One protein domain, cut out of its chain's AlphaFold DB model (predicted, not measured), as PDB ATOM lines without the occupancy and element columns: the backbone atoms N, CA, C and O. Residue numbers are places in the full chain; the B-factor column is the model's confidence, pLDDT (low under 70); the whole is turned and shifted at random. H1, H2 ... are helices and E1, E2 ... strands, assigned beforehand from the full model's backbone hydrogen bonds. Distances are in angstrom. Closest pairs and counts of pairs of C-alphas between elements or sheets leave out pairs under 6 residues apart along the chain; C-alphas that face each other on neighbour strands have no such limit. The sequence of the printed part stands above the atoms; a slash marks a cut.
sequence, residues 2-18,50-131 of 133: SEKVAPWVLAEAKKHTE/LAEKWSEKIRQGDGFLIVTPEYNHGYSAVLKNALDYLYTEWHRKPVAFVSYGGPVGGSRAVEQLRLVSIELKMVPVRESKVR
ATOM      1  N   SER A   2     304.857 378.539 380.165       66.44
ATOM      2  CA  SER A   2     305.563 379.759 380.622       66.44
ATOM      3  C   SER A   2     305.849 379.736 382.125       66.44
ATOM      4  O   SER A   2     306.980 379.964 382.533       66.44
ATOM      5  N   GLU A   3     304.857 379.327 382.922       74.19
ATOM      6  CA  GLU A   3     304.923 379.205 384.389       74.19
ATOM      7  C   GLU A   3     306.022 378.270 384.911       74.19
ATOM      8  O   GLU A   3     306.359 378.323 386.086       74.19
ATOM      9  N   LYS A   4     306.593 377.412 384.057       81.62
ATOM     10  CA  LYS A   4     307.739 376.560 384.408       81.62
ATOM     11  C   LYS A   4     309.045 377.060 383.793       81.62
ATOM     12  O   LYS A   4     310.100 376.890 384.395       81.62
ATOM     13  N   VAL A   5     308.992 377.653 382.598       88.75
ATOM     14  CA  VAL A   5     310.194 378.097 381.877       88.75
ATOM     15  C   VAL A   5     310.740 379.396 382.460       88.75
ATOM     16  O   VAL A   5     311.930 379.448 382.746       88.75
ATOM     17  N   ALA A   6     309.905 380.412 382.691       91.38
ATOM     18  CA  ALA A   6     310.377 381.700 383.200       91.38
ATOM     19  C   ALA A   6     311.034 381.599 384.596       91.38
ATOM     20  O   ALA A   6     312.135 382.127 384.754       91.38
ATOM     21  N   PRO A   7     310.478 380.854 385.580       92.88
ATOM     22  CA  PRO A   7     311.161 380.647 386.859       92.88
ATOM     23  C   PRO A   7     312.485 379.890 386.734       92.88
ATOM     24  O   PRO A   7     313.443 380.223 387.425       92.88
ATOM     25  N   TRP A   8     312.570 378.898 385.839       92.88
ATOM     26  CA  TRP A   8     313.826 378.192 385.575       92.88
ATOM     27  C   TRP A   8     314.879 379.121 384.961       92.88
ATOM     28  O   TRP A   8     316.019 379.125 385.415       92.88
ATOM     29  N   VAL A   9     314.493 379.943 383.978       93.00
ATOM     30  CA  VAL A   9     315.382 380.947 383.377       93.00
ATOM     31  C   VAL A   9     315.888 381.918 384.442       93.00
ATOM     32  O   VAL A   9     317.088 382.169 384.504       93.00
ATOM     33  N   LEU A  10     315.003 382.421 385.309       94.56
ATOM     34  CA  LEU A  10     315.388 383.312 386.403       94.56
ATOM     35  C   LEU A  10     316.352 382.626 387.381       94.56
ATOM     36  O   LEU A  10     317.327 383.237 387.804       94.56
ATOM     37  N   ALA A  11     316.089 381.368 387.742       94.62
ATOM     38  CA  ALA A  11     316.958 380.603 388.630       94.62
ATOM     39  C   ALA A  11     318.348 380.367 388.020       94.62
ATOM     40  O   ALA A  11     319.340 380.420 388.741       94.62
ATOM     41  N   GLU A  12     318.432 380.135 386.707       94.38
ATOM     42  CA  GLU A  12     319.708 380.019 385.999       94.38
ATOM     43  C   GLU A  12     320.442 381.361 385.950       94.38
ATOM     44  O   GLU A  12     321.622 381.426 386.277       94.38
ATOM     45  N   ALA A  13     319.731 382.439 385.609       92.94
ATOM     46  CA  ALA A  13     320.286 383.784 385.548       92.94
ATOM     47  C   ALA A  13     320.840 384.230 386.907       92.94
ATOM     48  O   ALA A  13     321.963 384.703 386.982       92.94
ATOM     49  N   LYS A  14     320.127 383.964 388.007       94.19
ATOM     50  CA  LYS A  14     320.564 384.310 389.373       94.19
ATOM     51  C   LYS A  14     321.817 383.574 389.868       94.19
ATOM     52  O   LYS A  14     322.295 383.880 390.955       94.19
ATOM     53  N   LYS A  15     322.355 382.608 389.115       95.12
ATOM     54  CA  LYS A  15     323.686 382.035 389.394       95.12
ATOM     55  C   LYS A  15     324.818 382.998 389.025       95.12
ATOM     56  O   LYS A  15     325.928 382.848 389.525       95.12
ATOM     57  N   HIS A  16     324.524 383.958 388.157       92.25
ATOM     58  CA  HIS A  16     325.398 385.050 387.771       92.25
ATOM     59  C   HIS A  16     325.234 386.190 388.779       92.25
ATOM     60  O   HIS A  16     324.112 386.584 389.096       92.25
ATOM     61  N   THR A  17     326.346 386.688 389.318       92.31
ATOM     62  CA  THR A  17     326.358 387.708 390.393       92.31
ATOM     63  C   THR A  17     326.808 389.078 389.896       92.31
ATOM     64  O   THR A  17     326.730 390.063 390.620       92.31
ATOM     65  N   GLU A  18     327.245 389.147 388.642       93.56
ATOM     66  CA  GLU A  18     327.654 390.355 387.933       93.56
ATOM     67  C   GLU A  18     326.480 391.250 387.506       93.56
ATOM     68  O   GLU A  18     326.706 392.373 387.062       93.56
ATOM     69  N   LEU A  50     298.949 403.317 382.545       94.94
ATOM     70  CA  LEU A  50     299.631 402.021 382.589       94.94
ATOM     71  C   LEU A  50     300.802 401.952 381.598       94.94
ATOM     72  O   LEU A  50     301.817 401.344 381.922       94.94
ATOM     73  N   ALA A  51     300.696 402.599 380.433       93.31
ATOM     74  CA  ALA A  51     301.789 402.677 379.468       93.31
ATOM     75  C   ALA A  51     302.917 403.588 379.976       93.31
ATOM     76  O   ALA A  51     304.081 403.250 379.795       93.31
ATOM     77  N   GLU A  52     302.599 404.670 380.698       94.00
ATOM     78  CA  GLU A  52     303.617 405.479 381.390       94.00
ATOM     79  C   GLU A  52     304.391 404.638 382.420       94.00
ATOM     80  O   GLU A  52     305.622 404.618 382.406       94.00
ATOM     81  N   LYS A  53     303.692 403.850 383.247       96.75
ATOM     82  CA  LYS A  53     304.338 402.925 384.198       96.75
ATOM     83  C   LYS A  53     305.151 401.839 383.499       96.75
ATOM     84  O   LYS A  53     306.221 401.468 383.972       96.75
ATOM     85  N   TRP A  54     304.650 401.316 382.382       97.12
ATOM     86  CA  TRP A  54     305.358 400.317 381.585       97.12
ATOM     87  C   TRP A  54     306.653 400.891 381.012       97.12
ATOM     88  O   TRP A  54     307.720 400.299 381.137       97.12
ATOM     89  N   SER A  55     306.569 402.102 380.475       96.00
ATOM     90  CA  SER A  55     307.695 402.889 379.993       96.00
ATOM     91  C   SER A  55     308.748 403.118 381.085       96.00
ATOM     92  O   SER A  55     309.935 402.855 380.874       96.00
ATOM     93  N   GLU A  56     308.332 403.538 382.284       96.62
ATOM     94  CA  GLU A  56     309.222 403.671 383.446       96.62
ATOM     95  C   GLU A  56     309.872 402.344 383.821       96.62
ATOM     96  O   GLU A  56     311.078 402.303 384.074       96.62
ATOM     97  N   LYS A  57     309.099 401.255 383.810       97.94
ATOM     98  CA  LYS A  57     309.611 399.934 384.149       97.94
ATOM     99  C   LYS A  57     310.677 399.466 383.168       97.94
ATOM    100  O   LYS A  57     311.752 399.041 383.579       97.94
ATOM    101  N   ILE A  58     310.399 399.577 381.874       97.81
ATOM    102  CA  ILE A  58     311.334 399.179 380.821       97.81
ATOM    103  C   ILE A  58     312.582 400.060 380.828       97.81
ATOM    104  O   ILE A  58     313.676 399.552 380.583       97.81
ATOM    105  N   ARG A  59     312.481 401.349 381.180       97.12
ATOM    106  CA  ARG A  59     313.663 402.214 381.334       97.12
ATOM    107  C   ARG A  59     314.666 401.697 382.365       97.12
ATOM    108  O   ARG A  59     315.853 401.852 382.102       97.12
ATOM    109  N   GLN A  60     314.215 401.066 383.452       97.06
ATOM    110  CA  GLN A  60     315.082 400.558 384.529       97.06
ATOM    111  C   GLN A  60     316.011 399.419 384.092       97.06
ATOM    112  O   GLN A  60     317.060 399.235 384.693       97.06
ATOM    113  N   GLY A  61     315.626 398.634 383.082       97.06
ATOM    114  CA  GLY A  61     316.427 397.496 382.634       97.06
ATOM    115  C   GLY A  61     317.544 397.918 381.684       97.06
ATOM    116  O   GLY A  61     317.263 398.530 380.655       97.06
ATOM    117  N   ASP A  62     318.785 397.528 381.970       97.12
ATOM    118  CA  ASP A  62     319.927 397.736 381.066       97.12
ATOM    119  C   ASP A  62     319.988 396.710 379.927       97.12
ATOM    120  O   ASP A  62     320.688 396.916 378.940       97.12
ATOM    121  N   GLY A  63     319.237 395.612 380.029       96.44
ATOM    122  CA  GLY A  63     319.153 394.555 379.029       96.44
ATOM    123  C   GLY A  63     317.977 393.620 379.295       96.44
ATOM    124  O   GLY A  63     317.403 393.625 380.383       96.44
ATOM    125  N   PHE A  64     317.613 392.813 378.298       97.62
ATOM    126  CA  PHE A  64     316.429 391.957 378.374       97.62
ATOM    127  C   PHE A  64     316.704 390.515 377.964       97.62
ATOM    128  O   PHE A  64     317.364 390.238 376.964       97.62
ATOM    129  N   LEU A  65     316.112 389.582 378.708       96.19
ATOM    130  CA  LEU A  65     316.006 388.178 378.333       96.19
ATOM    131  C   LEU A  65     314.533 387.855 378.083       96.19
ATOM    132  O   LEU A  65     313.757 387.663 379.017       96.19
ATOM    133  N   ILE A  66     314.136 387.824 376.814       97.00
ATOM    134  CA  ILE A  66     312.750 387.577 376.420       97.00
ATOM    135  C   ILE A  66     312.484 386.073 376.444       97.00
ATOM    136  O   ILE A  66     313.057 385.308 375.665       97.00
ATOM    137  N   VAL A  67     311.576 385.655 377.324       95.44
ATOM    138  CA  VAL A  67     311.090 384.274 377.409       95.44
ATOM    139  C   VAL A  67     309.761 384.173 376.670       95.44
ATOM    140  O   VAL A  67     308.773 384.765 377.101       95.44
ATOM    141  N   THR A  68     309.709 383.424 375.566       94.81
ATOM    142  CA  THR A  68     308.511 383.366 374.711       94.81
ATOM    143  C   THR A  68     308.111 381.940 374.326       94.81
ATOM    144  O   THR A  68     308.965 381.124 373.974       94.81
ATOM    145  N   PRO A  69     306.810 381.611 374.313       93.50
ATOM    146  CA  PRO A  69     306.326 380.487 373.523       93.50
ATOM    147  C   PRO A  69     306.390 380.803 372.018       93.50
ATOM    148  O   PRO A  69     306.366 381.973 371.627       93.50
ATOM    149  N   GLU A  70     306.370 379.764 371.182       93.62
ATOM    150  CA  GLU A  70     305.901 379.854 369.794       93.62
ATOM    151  C   GLU A  70     304.432 379.434 369.709       93.62
ATOM    152  O   GLU A  70     304.069 378.298 370.024       93.62
ATOM    153  N   TYR A  71     303.591 380.361 369.259       91.19
ATOM    154  CA  TYR A  71     302.185 380.144 368.946       91.19
ATOM    155  C   TYR A  71     301.952 380.467 367.475       91.19
ATOM    156  O   TYR A  71     302.267 381.562 367.024       91.19
ATOM    157  N   ASN A  72     301.398 379.508 366.727       92.19
ATOM    158  CA  ASN A  72     301.042 379.672 365.313       92.19
ATOM    159  C   ASN A  72     302.161 380.307 364.470       92.19
ATOM    160  O   ASN A  72     301.917 381.243 363.716       92.19
ATOM    161  N   HIS A  73     303.386 379.781 364.597       92.88
ATOM    162  CA  HIS A  73     304.558 380.245 363.848       92.88
ATOM    163  C   HIS A  73     305.110 381.622 364.270       92.88
ATOM    164  O   HIS A  73     305.928 382.183 363.550       92.88
ATOM    165  N   GLY A  74     304.710 382.170 365.421       94.31
ATOM    166  CA  GLY A  74     305.219 383.447 365.928       94.31
ATOM    167  C   GLY A  74     305.279 383.513 367.451       94.31
ATOM    168  O   GLY A  74     304.936 382.561 368.150       94.31
ATOM    169  N   TYR A  75     305.742 384.644 367.976       96.56
ATOM    170  CA  TYR A  75     305.670 384.952 369.406       96.56
ATOM    171  C   TYR A  75     304.262 385.438 369.786       96.56
ATOM    172  O   TYR A  75     303.408 385.670 368.930       96.56
ATOM    173  N   SER A  76     303.978 385.548 371.086       95.25
ATOM    174  CA  SER A  76     302.620 385.860 371.542       95.25
ATOM    175  C   SER A  76     302.188 387.288 371.181       95.25
ATOM    176  O   SER A  76     302.975 388.233 371.239       95.25
ATOM    177  N   ALA A  77     300.895 387.464 370.888       96.00
ATOM    178  CA  ALA A  77     300.312 388.786 370.647       96.00
ATOM    179  C   ALA A  77     300.488 389.732 371.849       96.00
ATOM    180  O   ALA A  77     300.712 390.923 371.667       96.00
ATOM    181  N   VAL A  78     300.451 389.194 373.074       96.56
ATOM    182  CA  VAL A  78     300.689 389.959 374.310       96.56
ATOM    183  C   VAL A  78     302.112 390.523 374.339       96.56
ATOM    184  O   VAL A  78     302.291 391.697 374.650       96.56
ATOM    185  N   LEU A  79     303.116 389.722 373.959       97.56
ATOM    186  CA  LEU A  79     304.500 390.190 373.867       97.56
ATOM    187  C   LEU A  79     304.664 391.239 372.763       97.56
ATOM    188  O   LEU A  79     305.333 392.243 372.987       97.56
ATOM    189  N   LYS A  80     304.021 391.050 371.603       97.50
ATOM    190  CA  LYS A  80     304.034 392.063 370.537       97.50
ATOM    191  C   LYS A  80     303.462 393.387 371.014       97.50
ATOM    192  O   LYS A  80     304.110 394.412 370.860       97.50
ATOM    193  N   ASN A  81     302.294 393.342 371.644       96.62
ATOM    194  CA  ASN A  81     301.638 394.526 372.174       96.62
ATOM    195  C   ASN A  81     302.551 395.251 373.175       96.62
ATOM    196  O   ASN A  81     302.785 396.442 373.028       96.62
ATOM    197  N   ALA A  82     303.148 394.532 374.132       97.31
ATOM    198  CA  ALA A  82     304.053 395.123 375.119       97.31
ATOM    199  C   ALA A  82     305.296 395.792 374.502       97.31
ATOM    200  O   ALA A  82     305.742 396.828 374.998       97.31
ATOM    201  N   LEU A  83     305.845 395.219 373.425       97.12
ATOM    202  CA  LEU A  83     306.949 395.814 372.666       97.12
ATOM    203  C   LEU A  83     306.495 397.065 371.902       97.12
ATOM    204  O   LEU A  83     307.172 398.087 371.975       97.12
ATOM    205  N   ASP A  84     305.343 396.990 371.233       94.50
ATOM    206  CA  ASP A  84     304.786 398.051 370.385       94.50
ATOM    207  C   ASP A  84     304.377 399.304 371.144       94.50
ATOM    208  O   ASP A  84     304.272 400.357 370.529       94.50
ATOM    209  N   TYR A  85     304.142 399.214 372.455       93.69
ATOM    210  CA  TYR A  85     303.825 400.390 373.260       93.69
ATOM    211  C   TYR A  85     304.971 401.379 373.376       93.69
ATOM    212  O   TYR A  85     304.707 402.544 373.636       93.69
ATOM    213  N   LEU A  86     306.219 400.937 373.232       94.44
ATOM    214  CA  LEU A  86     307.395 401.752 373.516       94.44
ATOM    215  C   LEU A  86     308.349 401.739 372.322       94.44
ATOM    216  O   LEU A  86     308.325 400.832 371.492       94.44
ATOM    217  N   TYR A  87     309.241 402.724 372.256       94.50
ATOM    218  CA  TYR A  87     310.244 402.782 371.190       94.50
ATOM    219  C   TYR A  87     311.609 403.168 371.743       94.50
ATOM    220  O   TYR A  87     312.531 402.354 371.784       94.50
ATOM    221  N   THR A  88     311.724 404.394 372.250       94.62
ATOM    222  CA  THR A  88     312.999 404.939 372.734       94.62
ATOM    223  C   THR A  88     313.557 404.196 373.944       94.62
ATOM    224  O   THR A  88     314.770 404.121 374.123       94.62
ATOM    225  N   GLU A  89     312.682 403.602 374.747       95.88
ATOM    226  CA  GLU A  89     312.998 402.864 375.963       95.88
ATOM    227  C   GLU A  89     313.770 401.572 375.688       95.88
ATOM    228  O   GLU A  89     314.489 401.095 376.568       95.88
ATOM    229  N   TRP A  90     313.646 401.028 374.475       97.50
ATOM    230  CA  TRP A  90     314.345 399.827 374.018       97.50
ATOM    231  C   TRP A  90     315.720 400.122 373.410       97.50
ATOM    232  O   TRP A  90     316.550 399.221 373.277       97.50
ATOM    233  N   HIS A  91     315.978 401.377 373.030       96.81
ATOM    234  CA  HIS A  91     317.148 401.736 372.241       96.81
ATOM    235  C   HIS A  91     318.458 401.280 372.888       96.81
ATOM    236  O   HIS A  91     318.752 401.591 374.041       96.81
ATOM    237  N   ARG A  92     319.297 400.629 372.078       97.31
ATOM    238  CA  ARG A  92     320.668 400.194 372.384       97.31
ATOM    239  C   ARG A  92     320.777 399.180 373.523       97.31
ATOM    240  O   ARG A  92     321.895 398.856 373.920       97.31
ATOM    241  N   LYS A  93     319.656 398.653 374.015       97.75
ATOM    242  CA  LYS A  93     319.657 397.644 375.071       97.75
ATOM    243  C   LYS A  93     319.947 396.264 374.478       97.75
ATOM    244  O   LYS A  93     319.313 395.892 373.483       97.75
ATOM    245  N   PRO A  94     320.908 395.500 375.023       97.31
ATOM    246  CA  PRO A  94     321.112 394.116 374.631       97.31
ATOM    247  C   PRO A  94     319.856 393.284 374.890       97.31
ATOM    248  O   PRO A  94     319.194 393.438 375.917       97.31
ATOM    249  N   VAL A  95     319.547 392.381 373.959       98.00
ATOM    250  CA  VAL A  95     318.421 391.454 374.092       98.00
ATOM    251  C   VAL A  95     318.820 390.028 373.729       98.00
ATOM    252  O   VAL A  95     319.493 389.780 372.728       98.00
ATOM    253  N   ALA A  96     318.397 389.082 374.555       96.19
ATOM    254  CA  ALA A  96     318.551 387.650 374.356       96.19
ATOM    255  C   ALA A  96     317.186 386.957 374.408       96.19
ATOM    256  O   ALA A  96     316.220 387.503 374.943       96.19
ATOM    257  N   PHE A  97     317.106 385.740 373.869       95.44
ATOM    258  CA  PHE A  97     315.845 385.010 373.745       95.44
ATOM    259  C   PHE A  97     315.951 383.602 374.327       95.44
ATOM    260  O   PHE A  97     316.924 382.881 374.080       95.44
ATOM    261  N   VAL A  98     314.907 383.205 375.052       94.56
ATOM    262  CA  VAL A  98     314.630 381.816 375.421       94.56
ATOM    263  C   VAL A  98     313.260 381.455 374.876       94.56
ATOM    264  O   VAL A  98     312.246 381.996 375.318       94.56
ATOM    265  N   SER A  99     313.222 380.534 373.919       93.19
ATOM    266  CA  SER A  99     311.973 380.084 373.310       93.19
ATOM    267  C   SER A  99     311.643 378.637 373.644       93.19
ATOM    268  O   SER A  99     312.519 377.826 373.966       93.19
ATOM    269  N   TYR A 100     310.355 378.318 373.566       91.31
ATOM    270  CA  TYR A 100     309.852 376.958 373.692       91.31
ATOM    271  C   TYR A 100     308.572 376.767 372.870       91.31
ATOM    272  O   TYR A 100     307.855 377.720 372.567       91.31
ATOM    273  N   GLY A 101     308.236 375.514 372.574       87.12
ATOM    274  CA  GLY A 101     307.006 375.148 371.867       87.12
ATOM    275  C   GLY A 101     307.234 374.716 370.419       87.12
ATOM    276  O   GLY A 101     308.255 375.021 369.809       87.12
ATOM    277  N   GLY A 102     306.272 373.961 369.886       75.75
ATOM    278  CA  GLY A 102     306.355 373.361 368.555       75.75
ATOM    279  C   GLY A 102     307.515 372.358 368.381       75.75
ATOM    280  O   GLY A 102     308.306 372.139 369.299       75.75
ATOM    281  N   PRO A 103     307.640 371.742 367.191       76.06
ATOM    282  CA  PRO A 103     308.690 370.756 366.904       76.06
ATOM    283  C   PRO A 103     310.114 371.329 366.887       76.06
ATOM    284  O   PRO A 103     311.075 370.589 367.057       76.06
ATOM    285  N   VAL A 104     310.253 372.640 366.670       79.06
ATOM    286  CA  VAL A 104     311.544 373.339 366.533       79.06
ATOM    287  C   VAL A 104     311.909 374.172 367.770       79.06
ATOM    288  O   VAL A 104     312.777 375.037 367.707       79.06
ATOM    289  N   GLY A 105     311.224 373.952 368.900       82.19
ATOM    290  CA  GLY A 105     311.513 374.627 370.173       82.19
ATOM    291  C   GLY A 105     311.320 376.153 370.150       82.19
ATOM    292  O   GLY A 105     311.886 376.889 370.958       82.19
ATOM    293  N   GLY A 106     310.501 376.648 369.232       89.81
ATOM    294  CA  GLY A 106     310.130 378.051 369.143       89.81
ATOM    295  C   GLY A 106     311.089 378.935 368.346       89.81
ATOM    296  O   GLY A 106     311.070 380.154 368.514       89.81
ATOM    297  N   SER A 107     311.935 378.347 367.493       92.00
ATOM    298  CA  SER A 107     312.913 379.095 366.698       92.00
ATOM    299  C   SER A 107     312.281 380.182 365.822       92.00
ATOM    300  O   SER A 107     312.873 381.249 365.676       92.00
ATOM    301  N   ARG A 108     311.061 379.983 365.302       94.12
ATOM    302  CA  ARG A 108     310.400 380.979 364.435       94.12
ATOM    303  C   ARG A 108     309.936 382.192 365.224       94.12
ATOM    304  O   ARG A 108     310.019 383.316 364.738       94.12
ATOM    305  N   ALA A 109     309.502 381.984 366.468       95.62
ATOM    306  CA  ALA A 109     309.218 383.092 367.374       95.62
ATOM    307  C   ALA A 109     310.473 383.958 367.585       95.62
ATOM    308  O   ALA A 109     310.384 385.183 367.529       95.62
ATOM    309  N   VAL A 110     311.646 383.332 367.746       95.94
ATOM    310  CA  VAL A 110     312.928 384.047 367.872       95.94
ATOM    311  C   VAL A 110     313.308 384.765 366.577       95.94
ATOM    312  O   VAL A 110     313.720 385.921 366.631       95.94
ATOM    313  N   GLU A 111     313.156 384.128 365.417       95.31
ATOM    314  CA  GLU A 111     313.437 384.749 364.114       95.31
ATOM    315  C   GLU A 111     312.623 386.031 363.911       95.31
ATOM    316  O   GLU A 111     313.186 387.072 363.569       95.31
ATOM    317  N   GLN A 112     311.321 385.998 364.204       97.12
ATOM    318  CA  GLN A 112     310.487 387.195 364.112       97.12
ATOM    319  C   GLN A 112     310.856 388.249 365.166       97.12
ATOM    320  O   GLN A 112     310.910 389.440 364.852       97.12
ATOM    321  N   LEU A 113     311.147 387.839 366.407       97.81
ATOM    322  CA  LEU A 113     311.566 388.765 367.463       97.81
ATOM    323  C   LEU A 113     312.880 389.471 367.134       97.81
ATOM    324  O   LEU A 113     313.044 390.630 367.508       97.81
ATOM    325  N   ARG A 114     313.803 388.823 366.415       96.88
ATOM    326  CA  ARG A 114     315.040 389.471 365.958       96.88
ATOM    327  C   ARG A 114     314.746 390.637 365.019       96.88
ATOM    328  O   ARG A 114     315.346 391.691 365.195       96.88
ATOM    329  N   LEU A 115     313.801 390.486 364.089       97.62
ATOM    330  CA  LEU A 115     313.396 391.577 363.195       97.62
ATOM    331  C   LEU A 115     312.795 392.749 363.976       97.62
ATOM    332  O   LEU A 115     313.216 393.888 363.792       97.62
ATOM    333  N   VAL A 116     311.878 392.467 364.908       97.94
ATOM    334  CA  VAL A 116     311.289 393.506 365.772       97.94
ATOM    335  C   VAL A 116     312.348 394.176 366.643       97.94
ATOM    336  O   VAL A 116     312.343 395.392 366.799       97.94
ATOM    337  N   SER A 117     313.297 393.407 367.173       97.94
ATOM    338  CA  SER A 117     314.360 393.942 368.025       97.94
ATOM    339  C   SER A 117     315.267 394.916 367.281       97.94
ATOM    340  O   SER A 117     315.669 395.926 367.852       97.94
ATOM    341  N   ILE A 118     315.560 394.638 366.008       97.62
ATOM    342  CA  ILE A 118     316.324 395.547 365.149       97.62
ATOM    343  C   ILE A 118     315.551 396.847 364.900       97.62
ATOM    344  O   ILE A 118     316.138 397.920 365.030       97.62
ATOM    345  N   GLU A 119     314.249 396.771 364.613       96.25
ATOM    346  CA  GLU A 119     313.411 397.965 364.413       96.25
ATOM    347  C   GLU A 119     313.345 398.842 365.675       96.25
ATOM    348  O   GLU A 119     313.493 400.062 365.608       96.25
ATOM    349  N   LEU A 120     313.230 398.218 366.849       97.06
ATOM    350  CA  LEU A 120     313.261 398.893 368.154       97.06
ATOM    351  C   LEU A 120     314.678 399.305 368.600       97.06
ATOM    352  O   LEU A 120     314.882 399.740 369.734       97.06
ATOM    353  N   LYS A 121     315.676 399.168 367.720       97.19
ATOM    354  CA  LYS A 121     317.088 399.515 367.945       97.19
ATOM    355  C   LYS A 121     317.726 398.823 369.152       97.19
ATOM    356  O   LYS A 121     318.682 399.354 369.719       97.19
ATOM    357  N   MET A 122     317.228 397.655 369.548       98.31
ATOM    358  CA  MET A 122     317.905 396.782 370.507       98.31
ATOM    359  C   MET A 122     319.135 396.122 369.867       98.31
ATOM    360  O   MET A 122     319.314 396.134 368.648       98.31
ATOM    361  N   VAL A 123     319.983 395.512 370.697       97.62
ATOM    362  CA  VAL A 123     321.185 394.786 370.259       97.62
ATOM    363  C   VAL A 123     320.992 393.286 370.516       97.62
ATOM    364  O   VAL A 123     321.304 392.805 371.607       97.62
ATOM    365  N   PRO A 124     320.436 392.517 369.561       95.19
ATOM    366  CA  PRO A 124     320.200 391.096 369.773       95.19
ATOM    367  C   PRO A 124     321.519 390.321 369.843       95.19
ATOM    368  O   PRO A 124     322.342 390.392 368.928       95.19
ATOM    369  N   VAL A 125     321.707 389.531 370.900       91.56
ATOM    370  CA  VAL A 125     322.876 388.648 371.011       91.56
ATOM    371  C   VAL A 125     322.786 387.500 370.000       91.56
ATOM    372  O   VAL A 125     321.700 387.066 369.586       91.56
ATOM    373  N   ARG A 126     323.949 387.004 369.562       78.56
ATOM    374  CA  ARG A 126     324.024 385.974 368.518       78.56
ATOM    375  C   ARG A 126     323.406 384.656 368.985       78.56
ATOM    376  O   ARG A 126     322.573 384.097 368.278       78.56
ATOM    377  N   GLU A 127     323.781 384.184 370.169       78.88
ATOM    378  CA  GLU A 127     323.303 382.907 370.698       78.88
ATOM    379  C   GLU A 127     321.943 383.044 371.389       78.88
ATOM    380  O   GLU A 127     321.655 384.020 372.075       78.88
ATOM    381  N   SER A 128     321.063 382.065 371.200       68.00
ATOM    382  CA  SER A 128     319.778 381.985 371.902       68.00
ATOM    383  C   SER A 128     319.536 380.543 372.307       68.00
ATOM    384  O   SER A 128     319.816 379.630 371.531       68.00
ATOM    385  N   LYS A 129     319.044 380.330 373.531       69.19
ATOM    386  CA  LYS A 129     318.790 378.980 374.037       69.19
ATOM    387  C   LYS A 129     317.375 378.555 373.667       69.19
ATOM    388  O   LYS A 129     316.398 379.195 374.049       69.19
ATOM    389  N   VAL A 130     317.284 377.442 372.954       59.47
ATOM    390  CA  VAL A 130     316.033 376.763 372.623       59.47
ATOM    391  C   VAL A 130     315.889 375.568 373.556       59.47
ATOM    392  O   VAL A 130     316.793 374.735 373.625       59.47
ATOM    393  N   ARG A 131     314.770 375.465 374.281       53.09
ATOM    394  CA  ARG A 131     314.463 374.253 375.050       53.09
ATOM    395  C   ARG A 131     313.607 373.325 374.195       53.09
ATOM    396  O   ARG A 131     312.409 373.554 374.032       53.09
TER     397      ARG A 131
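Overview. This is residues 2 to 18 and 50 to 131 of the 133 residues of the protein "NADPH-dependent FMN reductase" of Candidatus Gottesmanbacteria bacterium GW2011_GWB1_49_7 (UniProt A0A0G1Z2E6). A small, all-parallel sheet of three strands lies between two helices, with the longest helix, H4, along one face and H1 slantwise across the other. H3 sits by the edge strand E1 and near H4, while H2 lies off the sheet at the end where E1 begins. The 99 printed residues hold four named helices and three named strands, in the order H1 H2 E1 H3 E2 H4 E3, a mixed class; the sheet's order is E1 E2 E3. The whole is compact and rounded, with a radius of gyration of the C-alphas of 13.3 A and spans of 37 by 34 by 26 A.

Arrangement. In the sheet, E2, residues 94 to 100, is the inner strand; E1, residues 64 to 69, and E3, residues 129 to 131, are the edge strands. E1 and E2 are parallel at 20 degrees, with N 66 and O 96 2.8 A apart, within hydrogen-bond range. E2 and E3 are parallel at 15 degrees, with N 131 and O 99 3.3 A apart, also within range. H4, residues 107 to 119, is on the sheet at a height of 9.3 A, over E1 and E2, and runs along the strands at 21 degrees to E2 on the local plane; its closest C-alphas with E2 are those of Val 110 and Phe 97, 6.6 A apart. H1, residues 2 to 13, is on the opposite face at a height of 8.9 A, slantwise to the strands at 44 degrees to E2 on the local plane; the C-alphas of Ala 6 and Val 67, its closest pair with E1, are 6.4 A apart. H1, sheet and H4 make three layers, helices on both faces of a sheet. H3, residues 77 to 84, is only just not on the sheet, with 4 pairs of C-alphas within 10 A, and is near H4. E1, H3, E2 and E2, H4, E3 are strand-helix-strand units, two parallel neighbour strands with a helix between, each with a right-handed crossover. H2, residues 50 to 60, is not on the sheet and touches no helix. Every O i to N i+4 pair is within hydrogen-bond range in H2 and H3, against 7 of 8 in H1 and 8 of 9 in H4.

Along the chain. H1 begins at C-alpha 2 (305.563, 379.759, 380.622) and is 16.0 A long; H2 is 15.6 A, E1 16.0 A, H3 10.3 A, E2 20.5 A and H4 19.0 A. E3, 6.5 A long, ends at C-alpha 131 (314.463, 374.253, 375.050).

Size, cuts and confidence. The C-alphas of Glu 52 and Pro 103, the two farthest apart, are 38.0 A apart. Residues 19 to 49 are not printed, and C-alphas 18 and 50 are 30.8 A apart across this cut. Of the links printed whole, H2 to E1 is tight and the others are short. Mean pLDDT of the printed part is 92.3; residue 2 and residues 128 to 131 are under 70.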